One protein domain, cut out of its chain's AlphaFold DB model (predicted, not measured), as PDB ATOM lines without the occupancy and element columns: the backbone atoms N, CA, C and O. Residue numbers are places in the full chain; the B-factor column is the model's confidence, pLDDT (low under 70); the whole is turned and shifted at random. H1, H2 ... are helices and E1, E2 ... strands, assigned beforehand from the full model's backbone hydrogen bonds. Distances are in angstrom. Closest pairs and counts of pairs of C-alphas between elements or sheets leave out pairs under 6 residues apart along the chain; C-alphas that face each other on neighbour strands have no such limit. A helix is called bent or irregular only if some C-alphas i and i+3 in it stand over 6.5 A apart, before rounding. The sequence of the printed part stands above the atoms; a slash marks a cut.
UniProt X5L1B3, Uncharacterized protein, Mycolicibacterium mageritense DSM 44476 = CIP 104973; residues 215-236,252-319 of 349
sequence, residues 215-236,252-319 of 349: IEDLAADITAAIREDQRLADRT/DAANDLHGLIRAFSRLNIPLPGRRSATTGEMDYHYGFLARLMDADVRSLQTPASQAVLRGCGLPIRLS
ATOM      1  N   ILE A 215     -87.932  61.078  55.003       90.88
ATOM      2  CA  ILE A 215     -88.110  60.064  56.048       90.88
ATOM      3  C   ILE A 215     -89.531  59.487  56.036       90.88
ATOM      4  O   ILE A 215     -89.691  58.273  56.132       90.88
ATOM      5  N   GLU A 216     -90.553  60.335  55.924       88.94
ATOM      6  CA  GLU A 216     -91.958  59.939  56.062       88.94
ATOM      7  C   GLU A 216     -92.518  59.303  54.786       88.94
ATOM      8  O   GLU A 216     -93.145  58.246  54.860       88.94
ATOM      9  N   ASP A 217     -92.241  59.890  53.617       87.50
ATOM     10  CA  ASP A 217     -92.844  59.446  52.355       87.50
ATOM     11  C   ASP A 217     -91.928  58.502  51.565       87.50
ATOM     12  O   ASP A 217     -92.406  57.569  50.923       87.50
ATOM     13  N   LEU A 218     -90.610  58.746  51.563       84.38
ATOM     14  CA  LEU A 218     -89.687  58.088  50.621       84.38
ATOM     15  C   LEU A 218     -88.871  56.946  51.240       84.38
ATOM     16  O   LEU A 218     -88.425  56.049  50.520       84.38
ATOM     17  N   ALA A 219     -88.658  56.942  52.558       87.00
ATOM     18  CA  ALA A 219     -87.738  56.001  53.198       87.00
ATOM     19  C   ALA A 219     -88.160  54.535  53.034       87.00
ATOM     20  O   ALA A 219     -87.299  53.665  52.864       87.00
ATOM     21  N   ALA A 220     -89.467  54.253  53.069       83.06
ATOM     22  CA  ALA A 220     -89.993  52.901  52.901       83.06
ATOM     23  C   ALA A 220     -89.677  52.347  51.502       83.06
ATOM     24  O   ALA A 220     -89.114  51.254  51.393       83.06
ATOM     25  N   ASP A 221     -89.952  53.131  50.458       81.94
ATOM     26  CA  ASP A 221     -89.693  52.769  49.061       81.94
ATOM     27  C   ASP A 221     -88.192  52.603  48.793       81.94
ATOM     28  O   ASP A 221     -87.767  51.601  48.213       81.94
ATOM     29  N   ILE A 222     -87.366  53.538  49.282       82.00
ATOM     30  CA  ILE A 222     -85.904  53.479  49.141       82.00
ATOM     31  C   ILE A 222     -85.349  52.226  49.827       82.00
ATOM     32  O   ILE A 222     -84.562  51.483  49.238       82.00
ATOM     33  N   THR A 223     -85.781  51.942  51.057       85.31
ATOM     34  CA  THR A 223     -85.303  50.768  51.801       85.31
ATOM     35  C   THR A 223     -85.777  49.463  51.157       85.31
ATOM     36  O   THR A 223     -85.021  48.491  51.115       85.31
ATOM     37  N   ALA A 224     -87.006  49.422  50.633       81.56
ATOM     38  CA  ALA A 224     -87.518  48.274  49.889       81.56
ATOM     39  C   ALA A 224     -86.701  48.021  48.613       81.56
ATOM     40  O   ALA A 224     -86.311  46.879  48.359       81.56
ATOM     41  N   ALA A 225     -86.370  49.078  47.866       78.94
ATOM     42  CA  ALA A 225     -85.521  48.989  46.682       78.94
ATOM     43  C   ALA A 225     -84.110  48.478  47.020       78.94
ATOM     44  O   ALA A 225     -83.611  47.581  46.343       78.94
ATOM     45  N   ILE A 226     -83.494  48.975  48.102       79.38
ATOM     46  CA  ILE A 226     -82.173  48.514  48.568       79.38
ATOM     47  C   ILE A 226     -82.205  47.029  48.956       79.38
ATOM     48  O   ILE A 226     -81.299  46.276  48.600       79.38
ATOM     49  N   ARG A 227     -83.244  46.578  49.671       82.00
ATOM     50  CA  ARG A 227     -83.385  45.161  50.053       82.00
ATOM     51  C   ARG A 227     -83.546  44.255  48.836       82.00
ATOM     52  O   ARG A 227     -82.964  43.171  48.808       82.00
ATOM     53  N   GLU A 228     -84.327  44.680  47.846       78.44
ATOM     54  CA  GLU A 228     -84.492  43.910  46.612       78.44
ATOM     55  C   GLU A 228     -83.192  43.874  45.798       78.44
ATOM     56  O   GLU A 228     -82.829  42.814  45.289       78.44
ATOM     57  N   ASP A 229     -82.428  44.969  45.752       72.81
ATOM     58  CA  ASP A 229     -81.101  44.963  45.127       72.81
ATOM     59  C   ASP A 229     -80.147  43.981  45.819       72.81
ATOM     60  O   ASP A 229     -79.559  43.121  45.161       72.81
ATOM     61  N   GLN A 230     -80.063  44.016  47.150       77.25
ATOM     62  CA  GLN A 230     -79.247  43.067  47.916       77.25
ATOM     63  C   GLN A 230     -79.649  41.615  47.633       77.25
ATOM     64  O   GLN A 230     -78.787  40.768  47.388       77.25
ATOM     65  N   ARG A 231     -80.955  41.329  47.575       75.38
ATOM     66  CA  ARG A 231     -81.476  40.003  47.225       75.38
ATOM     67  C   ARG A 231     -81.043  39.567  45.823       75.38
ATOM     68  O   ARG A 231     -80.677  38.405  45.629       75.38
ATOM     69  N   LEU A 232     -81.094  40.466  44.839       72.06
ATOM     70  CA  LEU A 232     -80.655  40.189  43.469       72.06
ATOM     71  C   LEU A 232     -79.126  40.038  43.381       72.06
ATOM     72  O   LEU A 232     -78.634  39.172  42.652       72.06
ATOM     73  N   ALA A 233     -78.365  40.821  44.142       68.44
ATOM     74  CA  ALA A 233     -76.911  40.735  44.211       68.44
ATOM     75  C   ALA A 233     -76.441  39.420  44.858       68.44
ATOM     76  O   ALA A 233     -75.558  38.752  44.311       68.44
ATOM     77  N   ASP A 234     -77.072  38.987  45.953       67.12
ATOM     78  CA  ASP A 234     -76.757  37.726  46.637       67.12
ATOM     79  C   ASP A 234     -77.007  36.499  45.748       67.12
ATOM     80  O   ASP A 234     -76.250  35.529  45.805       67.12
ATOM     81  N   ARG A 235     -77.996  36.559  44.843       63.53
ATOM     82  CA  ARG A 235     -78.207  35.527  43.807       63.53
ATOM     83  C   ARG A 235     -77.051  35.425  42.803       63.53
ATOM     84  O   ARG A 235     -76.913  34.401  42.142       63.53
ATOM     85  N   THR A 236     -76.223  36.464  42.686       54.66
ATOM     86  CA  THR A 236     -75.181  36.584  41.651       54.66
ATOM     87  C   THR A 236     -73.774  36.258  42.158       54.66
ATOM     88  O   THR A 236     -72.867  36.139  41.338       54.66
ATOM     89  N   ASP A 252     -84.356  27.650  27.577       72.75
ATOM     90  CA  ASP A 252     -84.987  28.028  28.852       72.75
ATOM     91  C   ASP A 252     -84.918  29.538  29.106       72.75
ATOM     92  O   ASP A 252     -85.915  30.173  29.435       72.75
ATOM     93  N   ALA A 253     -83.765  30.155  28.829       74.25
ATOM     94  CA  ALA A 253     -83.575  31.596  29.000       74.25
ATOM     95  C   ALA A 253     -84.460  32.450  28.068       74.25
ATOM     96  O   ALA A 253     -84.834  33.563  28.426       74.25
ATOM     97  N   ALA A 254     -84.795  31.964  26.867       80.00
ATOM     98  CA  ALA A 254     -85.687  32.678  25.951       80.00
ATOM     99  C   ALA A 254     -87.160  32.550  26.379       80.00
ATOM    100  O   ALA A 254     -87.929  33.501  26.229       80.00
ATOM    101  N   ASN A 255     -87.549  31.407  26.951       82.19
ATOM    102  CA  ASN A 255     -88.882  31.199  27.524       82.19
ATOM    103  C   ASN A 255     -89.087  32.025  28.804       82.19
ATOM    104  O   ASN A 255     -90.099  32.723  28.917       82.19
ATOM    105  N   ASP A 256     -88.103  32.030  29.708       81.88
ATOM    106  CA  ASP A 256     -88.096  32.870  30.913       81.88
ATOM    107  C   ASP A 256     -88.236  34.353  30.540       81.88
ATOM    108  O   ASP A 256     -89.039  35.089  31.120       81.88
ATOM    109  N   LEU A 257     -87.514  34.779  29.500       85.38
ATOM    110  CA  LEU A 257     -87.545  36.152  29.017       85.38
ATOM    111  C   LEU A 257     -88.908  36.540  28.425       85.38
ATOM    112  O   LEU A 257     -89.383  37.647  28.681       85.38
ATOM    113  N   HIS A 258     -89.582  35.644  27.697       87.62
ATOM    114  CA  HIS A 258     -90.965  35.874  27.262       87.62
ATOM    115  C   HIS A 258     -91.923  36.038  28.448       87.62
ATOM    116  O   HIS A 258     -92.784  36.924  28.426       87.62
ATOM    117  N   GLY A 259     -91.782  35.202  29.482       85.06
ATOM    118  CA  GLY A 259     -92.567  35.311  30.713       85.06
ATOM    119  C   GLY A 259     -92.347  36.654  31.408       85.06
ATOM    120  O   GLY A 259     -93.307  37.339  31.770       85.06
ATOM    121  N   LEU A 260     -91.084  37.071  31.501       84.69
ATOM    122  CA  LEU A 260     -90.685  38.350  32.070       84.69
ATOM    123  C   LEU A 260     -91.267  39.537  31.289       84.69
ATOM    124  O   LEU A 260     -91.912  40.406  31.870       84.69
ATOM    125  N   ILE A 261     -91.099  39.556  29.967       88.25
ATOM    126  CA  ILE A 261     -91.616  40.619  29.094       88.25
ATOM    127  C   ILE A 261     -93.138  40.724  29.207       88.25
ATOM    128  O   ILE A 261     -93.676  41.828  29.289       88.25
ATOM    129  N   ARG A 262     -93.844  39.589  29.268       87.69
ATOM    130  CA  ARG A 262     -95.300  39.574  29.454       87.69
ATOM    131  C   ARG A 262     -95.701  40.215  30.782       87.69
ATOM    132  O   ARG A 262     -96.676  40.963  30.818       87.69
ATOM    133  N   ALA A 263     -94.967  39.946  31.860       81.19
ATOM    134  CA  ALA A 263     -95.219  40.571  33.155       81.19
ATOM    135  C   ALA A 263     -94.979  42.090  33.118       81.19
ATOM    136  O   ALA A 263     -95.831  42.851  33.572       81.19
ATOM    137  N   PHE A 264     -93.878  42.537  32.508       83.88
ATOM    138  CA  PHE A 264     -93.560  43.964  32.364       83.88
ATOM    139  C   PHE A 264     -94.608  44.700  31.524       83.88
ATOM    140  O   PHE A 264     -95.077  45.766  31.914       83.88
ATOM    141  N   SER A 265     -95.048  44.085  30.425       85.06
ATOM    142  CA  SER A 265     -96.122  44.612  29.584       85.06
ATOM    143  C   SER A 265     -97.445  44.737  30.347       85.06
ATOM    144  O   SER A 265     -98.078  45.789  30.294       85.06
ATOM    145  N   ARG A 266     -97.841  43.713  31.119       85.06
ATOM    146  CA  ARG A 266     -99.073  43.745  31.933       85.06
ATOM    147  C   ARG A 266     -99.075  44.850  32.982       85.06
ATOM    148  O   ARG A 266    -100.136  45.377  33.296       85.06
ATOM    149  N   LEU A 267     -97.906  45.174  33.523       79.81
ATOM    150  CA  LEU A 267     -97.744  46.206  34.546       79.81
ATOM    151  C   LEU A 267     -97.425  47.582  33.959       79.81
ATOM    152  O   LEU A 267     -97.279  48.539  34.713       79.81
ATOM    153  N   ASN A 268     -97.326  47.689  32.629       81.44
ATOM    154  CA  ASN A 268     -96.929  48.900  31.918       81.44
ATOM    155  C   ASN A 268     -95.582  49.475  32.411       81.44
ATOM    156  O   ASN A 268     -95.405  50.689  32.520       81.44
ATOM    157  N   ILE A 269     -94.633  48.590  32.733       80.38
ATOM    158  CA  ILE A 269     -93.297  48.952  33.218       80.38
ATOM    159  C   ILE A 269     -92.303  48.835  32.050       80.38
ATOM    160  O   ILE A 269     -92.295  47.811  31.359       80.38
ATOM    161  N   PRO A 270     -91.453  49.852  31.808       83.56
ATOM    162  CA  PRO A 270     -90.418  49.787  30.780       83.56
ATOM    163  C   PRO A 270     -89.370  48.715  31.097       83.56
ATOM    164  O   PRO A 270     -89.130  48.372  32.258       83.56
ATOM    165  N   LEU A 271     -88.689  48.217  30.066       84.38
ATOM    166  CA  LEU A 271     -87.581  47.293  30.270       84.38
ATOM    167  C   LEU A 271     -86.365  48.012  30.877       84.38
ATOM    168  O   LEU A 271     -86.074  49.159  30.518       84.38
ATOM    169  N   PRO A 272     -85.628  47.333  31.773       83.06
ATOM    170  CA  PRO A 272     -84.453  47.889  32.421       83.06
ATOM    171  C   PRO A 272     -83.307  48.020  31.414       83.06
ATOM    172  O   PRO A 272     -82.889  47.045  30.785       83.06
ATOM    173  N   GLY A 273     -82.778  49.231  31.297       83.62
ATOM    174  CA  GLY A 273     -81.703  49.598  30.388       83.62
ATOM    175  C   GLY A 273     -80.509  50.235  31.084       83.62
ATOM    176  O   GLY A 273     -80.602  50.728  32.210       83.62
ATOM    177  N   ARG A 274     -79.376  50.231  30.388       81.50
ATOM    178  CA  ARG A 274     -78.118  50.866  30.781       81.50
ATOM    179  C   ARG A 274     -77.672  51.781  29.646       81.50
ATOM    180  O   ARG A 274     -77.751  51.399  28.482       81.50
ATOM    181  N   ARG A 275     -77.189  52.980  29.978       80.94
ATOM    182  CA  ARG A 275     -76.522  53.832  28.987       80.94
ATOM    183  C   ARG A 275     -75.162  53.235  28.649       80.94
ATOM    184  O   ARG A 275     -74.372  52.949  29.550       80.94
ATOM    185  N   SER A 276     -74.903  53.053  27.363       75.75
ATOM    186  CA  SER A 276     -73.583  52.685  26.868       75.75
ATOM    187  C   SER A 276     -72.594  53.812  27.161       75.75
ATOM    188  O   SER A 276     -72.834  54.961  26.793       75.75
ATOM    189  N   ALA A 277     -71.470  53.493  27.806       67.25
ATOM    190  CA  ALA A 277     -70.431  54.479  28.114       67.25
ATOM    191  C   ALA A 277     -69.722  55.007  26.853       67.25
ATOM    192  O   ALA A 277     -69.165  56.098  26.871       67.25
ATOM    193  N   THR A 278     -69.737  54.236  25.762       71.19
ATOM    194  CA  THR A 278     -69.041  54.571  24.513       71.19
ATOM    195  C   THR A 278     -69.931  55.290  23.509       71.19
ATOM    196  O   THR A 278     -69.445  56.153  22.786       71.19
ATOM    197  N   THR A 279     -71.223  54.955  23.451       74.12
ATOM    198  CA  THR A 279     -72.157  55.518  22.459       74.12
ATOM    199  C   THR A 279     -73.210  56.444  23.067       74.12
ATOM    200  O   THR A 279     -73.883  57.158  22.335       74.12
ATOM    201  N   GLY A 280     -73.391  56.443  24.393       73.88
ATOM    202  CA  GLY A 280     -74.435  57.213  25.086       73.88
ATOM    203  C   GLY A 280     -75.865  56.697  24.866       73.88
ATOM    204  O   GLY A 280     -76.796  57.142  25.551       73.88
ATOM    205  N   GLU A 281     -76.042  55.745  23.947       81.62
ATOM    206  CA  GLU A 281     -77.316  55.115  23.614       81.62
ATOM    207  C   GLU A 281     -77.805  54.197  24.741       81.62
ATOM    208  O   GLU A 281     -77.025  53.648  25.526       81.62
ATOM    209  N   MET A 282     -79.127  54.050  24.835       79.88
ATOM    210  CA  MET A 282     -79.771  53.143  25.780       79.88
ATOM    211  C   MET A 282     -79.767  51.723  25.220       79.88
ATOM    212  O   MET A 282     -80.386  51.473  24.189       79.88
ATOM    213  N   ASP A 283     -79.140  50.798  25.941       82.69
ATOM    214  CA  ASP A 283     -79.172  49.365  25.642       82.69
ATOM    215  C   ASP A 283     -79.812  48.586  26.805       82.69
ATOM    216  O   ASP A 283     -80.002  49.118  27.904       82.69
ATOM    217  N   TYR A 284     -80.178  47.325  26.584       85.31
ATOM    218  CA  TYR A 284     -80.765  46.468  27.611       85.31
ATOM    219  C   TYR A 284     -79.768  46.193  28.739       85.31
ATOM    220  O   TYR A 284     -78.597  45.875  28.523       85.31
ATOM    221  N   HIS A 285     -80.241  46.225  29.984       84.75
ATOM    222  CA  HIS A 285     -79.406  45.882  31.127       84.75
ATOM    223  C   HIS A 285     -79.323  44.354  31.300       84.75
ATOM    224  O   HIS A 285     -79.894  43.786  32.235       84.75
ATOM    225  N   TYR A 286     -78.573  43.677  30.422       81.81
ATOM    226  CA  TYR A 286     -78.445  42.209  30.382       81.81
ATOM    227  C   TYR A 286     -78.114  41.582  31.743       81.81
ATOM    228  O   TYR A 286     -78.720  40.586  32.126       81.81
ATOM    229  N   GLY A 287     -77.218  42.204  32.516       77.56
ATOM    230  CA  GLY A 287     -76.866  41.738  33.861       77.56
ATOM    231  C   GLY A 287     -78.039  41.724  34.844       77.56
ATOM    232  O   GLY A 287     -78.137  40.832  35.675       77.56
ATOM    233  N   PHE A 288     -78.964  42.677  34.731       77.81
ATOM    234  CA  PHE A 288     -80.103  42.801  35.639       77.81
ATOM    235  C   PHE A 288     -81.223  41.845  35.234       77.81
ATOM    236  O   PHE A 288     -81.776  41.146  36.078       77.81
ATOM    237  N   LEU A 289     -81.493  41.745  33.930       83.00
ATOM    238  CA  LEU A 289     -82.428  40.762  33.385       83.00
ATOM    239  C   LEU A 289     -82.003  39.333  33.753       83.00
ATOM    240  O   LEU A 289     -82.822  38.548  34.220       83.00
ATOM    241  N   ALA A 290     -80.710  39.024  33.625       79.50
ATOM    242  CA  ALA A 290     -80.159  37.730  34.016       79.50
ATOM    243  C   ALA A 290     -80.388  37.433  35.508       79.50
ATOM    244  O   ALA A 290     -80.842  36.343  35.846       79.50
ATOM    245  N   ARG A 291     -80.172  38.415  36.395       75.62
ATOM    246  CA  ARG A 291     -80.443  38.283  37.841       75.62
ATOM    247  C   ARG A 291     -81.912  38.025  38.152       75.62
ATOM    248  O   ARG A 291     -82.222  37.222  39.032       75.62
ATOM    249  N   LEU A 292     -82.809  38.690  37.430       77.88
ATOM    250  CA  LEU A 292     -84.248  38.549  37.622       77.88
ATOM    251  C   LEU A 292     -84.742  37.140  37.256       77.88
ATOM    252  O   LEU A 292     -85.645  36.624  37.907       77.88
ATOM    253  N   MET A 293     -84.094  36.496  36.280       78.94
ATOM    254  CA  MET A 293     -84.396  35.136  35.809       78.94
ATOM    255  C   MET A 293     -83.489  34.044  36.423       78.94
ATOM    256  O   MET A 293     -83.557  32.882  36.017       78.94
ATOM    257  N   ASP A 294     -82.612  34.400  37.375       71.81
ATOM    258  CA  ASP A 294     -81.567  33.519  37.945       71.81
ATOM    259  C   ASP A 294     -80.705  32.813  36.869       71.81
ATOM    260  O   ASP A 294     -80.331  31.641  36.987       71.81
ATOM    261  N   ALA A 295     -80.431  33.520  35.771       73.00
ATOM    262  CA  ALA A 295     -79.729  33.024  34.593       73.00
ATOM    263  C   ALA A 295     -78.305  33.598  34.487       73.00
ATOM    264  O   ALA A 295     -77.981  34.637  35.061       73.00
ATOM    265  N   ASP A 296     -77.437  32.929  33.721       73.56
ATOM    266  CA  ASP A 296     -76.127  33.482  33.357       73.56
ATOM    267  C   ASP A 296     -76.303  34.573  32.289       73.56
ATOM    268  O   ASP A 296     -77.059  34.387  31.334       73.56
ATOM    269  N   VAL A 297     -75.588  35.696  32.402       76.00
ATOM    270  CA  VAL A 297     -75.653  36.801  31.425       76.00
ATOM    271  C   VAL A 297     -75.373  36.323  29.995       76.00
ATOM    272  O   VAL A 297     -76.014  36.791  29.053       76.00
ATOM    273  N   ARG A 298     -74.483  35.338  29.821       77.88
ATOM    274  CA  ARG A 298     -74.147  34.738  28.520       77.88
ATOM    275  C   ARG A 298     -75.338  34.036  27.873       77.88
ATOM    276  O   ARG A 298     -75.429  34.005  26.650       77.88
ATOM    277  N   SER A 299     -76.285  33.521  28.661       76.00
ATOM    278  CA  SER A 299     -77.501  32.892  28.122       76.00
ATOM    279  C   SER A 299     -78.400  33.895  27.384       76.00
ATOM    280  O   SER A 299     -79.035  33.540  26.393       76.00
ATOM    281  N   LEU A 300     -78.367  35.171  27.789       79.50
ATOM    282  CA  LEU A 300     -79.108  36.261  27.144       79.50
ATOM    283  C   LEU A 300     -78.397  36.859  25.933       79.50
ATOM    284  O   LEU A 300     -79.003  37.614  25.177       79.50
ATOM    285  N   GLN A 301     -77.132  36.497  25.719       80.38
ATOM    286  CA  GLN A 301     -76.375  36.893  24.535       80.38
ATOM    287  C   GLN A 301     -76.645  35.973  23.337       80.38
ATOM    288  O   GLN A 301     -76.181  36.267  22.237       80.38
ATOM    289  N   THR A 302     -77.410  34.891  23.510       82.88
ATOM    290  CA  THR A 302     -77.774  33.991  22.410       82.88
ATOM    291  C   THR A 302     -78.688  34.686  21.383       82.88
ATOM    292  O   THR A 302     -79.503  35.534  21.762       82.88
ATOM    293  N   PRO A 303     -78.620  34.324  20.085       82.94
ATOM    294  CA  PRO A 303     -79.465  34.933  19.051       82.94
ATOM    295  C   PRO A 303     -80.969  34.827  19.340       82.94
ATOM    296  O   PRO A 303     -81.717  35.760  19.056       82.94
ATOM    297  N   ALA A 304     -81.404  33.720  19.955       81.81
ATOM    298  CA  ALA A 304     -82.796  33.506  20.340       81.81
ATOM    299  C   ALA A 304     -83.263  34.527  21.392       81.81
ATOM    300  O   ALA A 304     -84.263  35.207  21.181       81.81
ATOM    301  N   SER A 305     -82.517  34.708  22.488       82.94
ATOM    302  CA  SER A 305     -82.859  35.692  23.526       82.94
ATOM    303  C   SER A 305     -82.780  37.138  23.020       82.94
ATOM    304  O   SER A 305     -83.620  37.964  23.379       82.94
ATOM    305  N   GLN A 306     -81.824  37.448  22.138       84.00
ATOM    306  CA  GLN A 306     -81.736  38.772  21.516       84.00
ATOM    307  C   GLN A 306     -82.932  39.072  20.601       84.00
ATOM    308  O   GLN A 306     -83.425  40.201  20.599       84.00
ATOM    309  N   ALA A 307     -83.424  38.081  19.849       84.50
ATOM    310  CA  ALA A 307     -84.613  38.239  19.013       84.50
ATOM    311  C   ALA A 307     -85.860  38.556  19.854       84.50
ATOM    312  O   ALA A 307     -86.641  39.433  19.486       84.50
ATOM    313  N   VAL A 308     -85.999  37.912  21.018       86.06
ATOM    314  CA  VAL A 308     -87.096  38.161  21.966       86.06
ATOM    315  C   VAL A 308     -87.051  39.590  22.523       86.06
ATOM    316  O   VAL A 308     -88.074  40.272  22.537       86.06
ATOM    317  N   LEU A 309     -85.873  40.080  22.927       85.12
ATOM    318  CA  LEU A 309     -85.712  41.459  23.409       85.12
ATOM    319  C   LEU A 309     -86.030  42.491  22.323       85.12
ATOM    320  O   LEU A 309     -86.785  43.428  22.574       85.12
ATOM    321  N   ARG A 310     -85.514  42.307  21.102       84.69
ATOM    322  CA  ARG A 310     -85.762  43.240  19.990       84.69
ATOM    323  C   ARG A 310     -87.224  43.236  19.532       84.69
ATOM    324  O   ARG A 310     -87.725  44.270  19.108       84.69
ATOM    325  N   GLY A 311     -87.908  42.094  19.632       82.56
ATOM    326  CA  GLY A 311     -89.300  41.926  19.208       82.56
ATOM    327  C   GLY A 311     -90.360  42.356  20.228       82.56
ATOM    328  O   GLY A 311     -91.540  42.355  19.894       82.56
ATOM    329  N   CYS A 312     -89.984  42.710  21.463       82.12
ATOM    330  CA  CYS A 312     -90.954  42.949  22.540       82.12
ATOM    331  C   CYS A 312     -91.707  44.287  22.463       82.12
ATOM    332  O   CYS A 312     -92.752  44.427  23.093       82.12
ATOM    333  N   GLY A 313     -91.167  45.279  21.744       80.12
ATOM    334  CA  GLY A 313     -91.776  46.604  21.578       80.12
ATOM    335  C   GLY A 313     -91.903  47.452  22.854       80.12
ATOM    336  O   GLY A 313     -92.511  48.518  22.805       80.12
ATOM    337  N   LEU A 314     -91.351  47.015  23.994       82.75
ATOM    338  CA  LEU A 314     -91.390  47.779  25.242       82.75
ATOM    339  C   LEU A 314     -90.322  48.885  25.250       82.75
ATOM    340  O   LEU A 314     -89.183  48.634  24.843       82.75
ATOM    341  N   PRO A 315     -90.640  50.093  25.757       84.12
ATOM    342  CA  PRO A 315     -89.651  51.152  25.893       84.12
ATOM    343  C   PRO A 315     -88.570  50.753  26.902       84.12
ATOM    344  O   PRO A 315     -88.861  50.151  27.937       84.12
ATOM    345  N   ILE A 316     -87.325  51.126  26.616       82.25
ATOM    346  CA  ILE A 316     -86.181  50.907  27.506       82.25
ATOM    347  C   ILE A 316     -85.985  52.163  28.361       82.25
ATOM    348  O   ILE A 316     -85.915  53.273  27.828       82.25
ATOM    349  N   ARG A 317     -85.874  52.010  29.684       82.88
ATOM    350  CA  ARG A 317     -85.523  53.108  30.606       82.88
ATOM    351  C   ARG A 317     -84.404  52.699  31.549       82.88
ATOM    352  O   ARG A 317     -84.189  51.515  31.772       82.88
ATOM    353  N   LEU A 318     -83.689  53.686  32.089       74.75
ATOM    354  CA  LEU A 318     -82.620  53.463  33.066       74.75
ATOM    355  C   LEU A 318     -83.097  52.527  34.178       74.75
ATOM    356  O   LEU A 318     -84.136  52.764  34.794       74.75
ATOM    357  N   SER A 319     -82.344  51.453  34.404       63.91
ATOM    358  CA  SER A 319     -82.626  50.543  35.503       63.91
ATOM    359  C   SER A 319     -82.446  51.274  36.844       63.91
ATOM    360  O   SER A 319     -81.578  52.145  36.954       63.91
TER     361      SER A 319
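This is residues 215 to 236 and 252 to 319 of the 349 residues of an uncharacterized protein of Mycolicibacterium mageritense DSM 44476 = CIP 104973 (UniProt X5L1B3). A rounded body of four short to mid-length helices, H2 to H5, with a small sheet on one side has the long helix H1 as an arm, whose residues 215 to 228 stick out. In the body H2 and H5 are side by side. The 90 printed residues, mostly helix, run H1 H2 E1 E2 H3 H4 H5 E3, and the mixed sheet's order is E2 E1 E3. The whole is only just compact, close to loose, with a radius of gyration of the C-alphas of 14.2 A and spans of 46 by 29 by 28 A.

H1, residues 215 to 234, only just touches H3, residues 286 to 292, with 3 pairs of C-alphas within 8 A, through its residues 232 to 233 alone; the closest C-alphas, of Leu 232 and Arg 291, are 5.9 A apart. H2, residues 252 to 266, touches H5, residues 303 to 311, with its residues 253 to 258 alone, the same way at a shallow tilt of 11 degrees; the closest C-alphas, of Ala 254 and Ser 305, are 4.8 A apart. H3 touches H4, residues 297 to 301, the closest C-alphas, of Ala 290 and Val 297, being 5.3 A apart. E1, residues 271 to 275, forms an antiparallel hairpin with E2, residues 282 to 284, with N 274 and O 283 within hydrogen-bond range at 2.8 A. E1 is parallel to E3, residues 316 to 318, with N 317 and O 271 at 3.0 A. H3 only grazes the sheet, with residues 286 to 289. Each O i to N i+4 pair is within range in H2, H3 and H5, 13 of 16 in H1 and 0 of 1 in H4, where 2 of 2 O i to N i+3 pairs are.

H1, 26.8 A long, begins at C-alpha 215 (-88.110, 60.064, 56.048) and is irregular: C-alphas 217 and 220 are 7.2 A apart. H2 is 21.3 A long. E3 ends at C-alpha 318 (-82.620, 53.463, 33.066).

Residues 237 to 251 are not printed, and C-alphas 236 and 252 are 18.3 A apart across this cut. Of the links that are printed whole, none is long. Residues 233 to 236, 277 and 319 have pLDDT under 70.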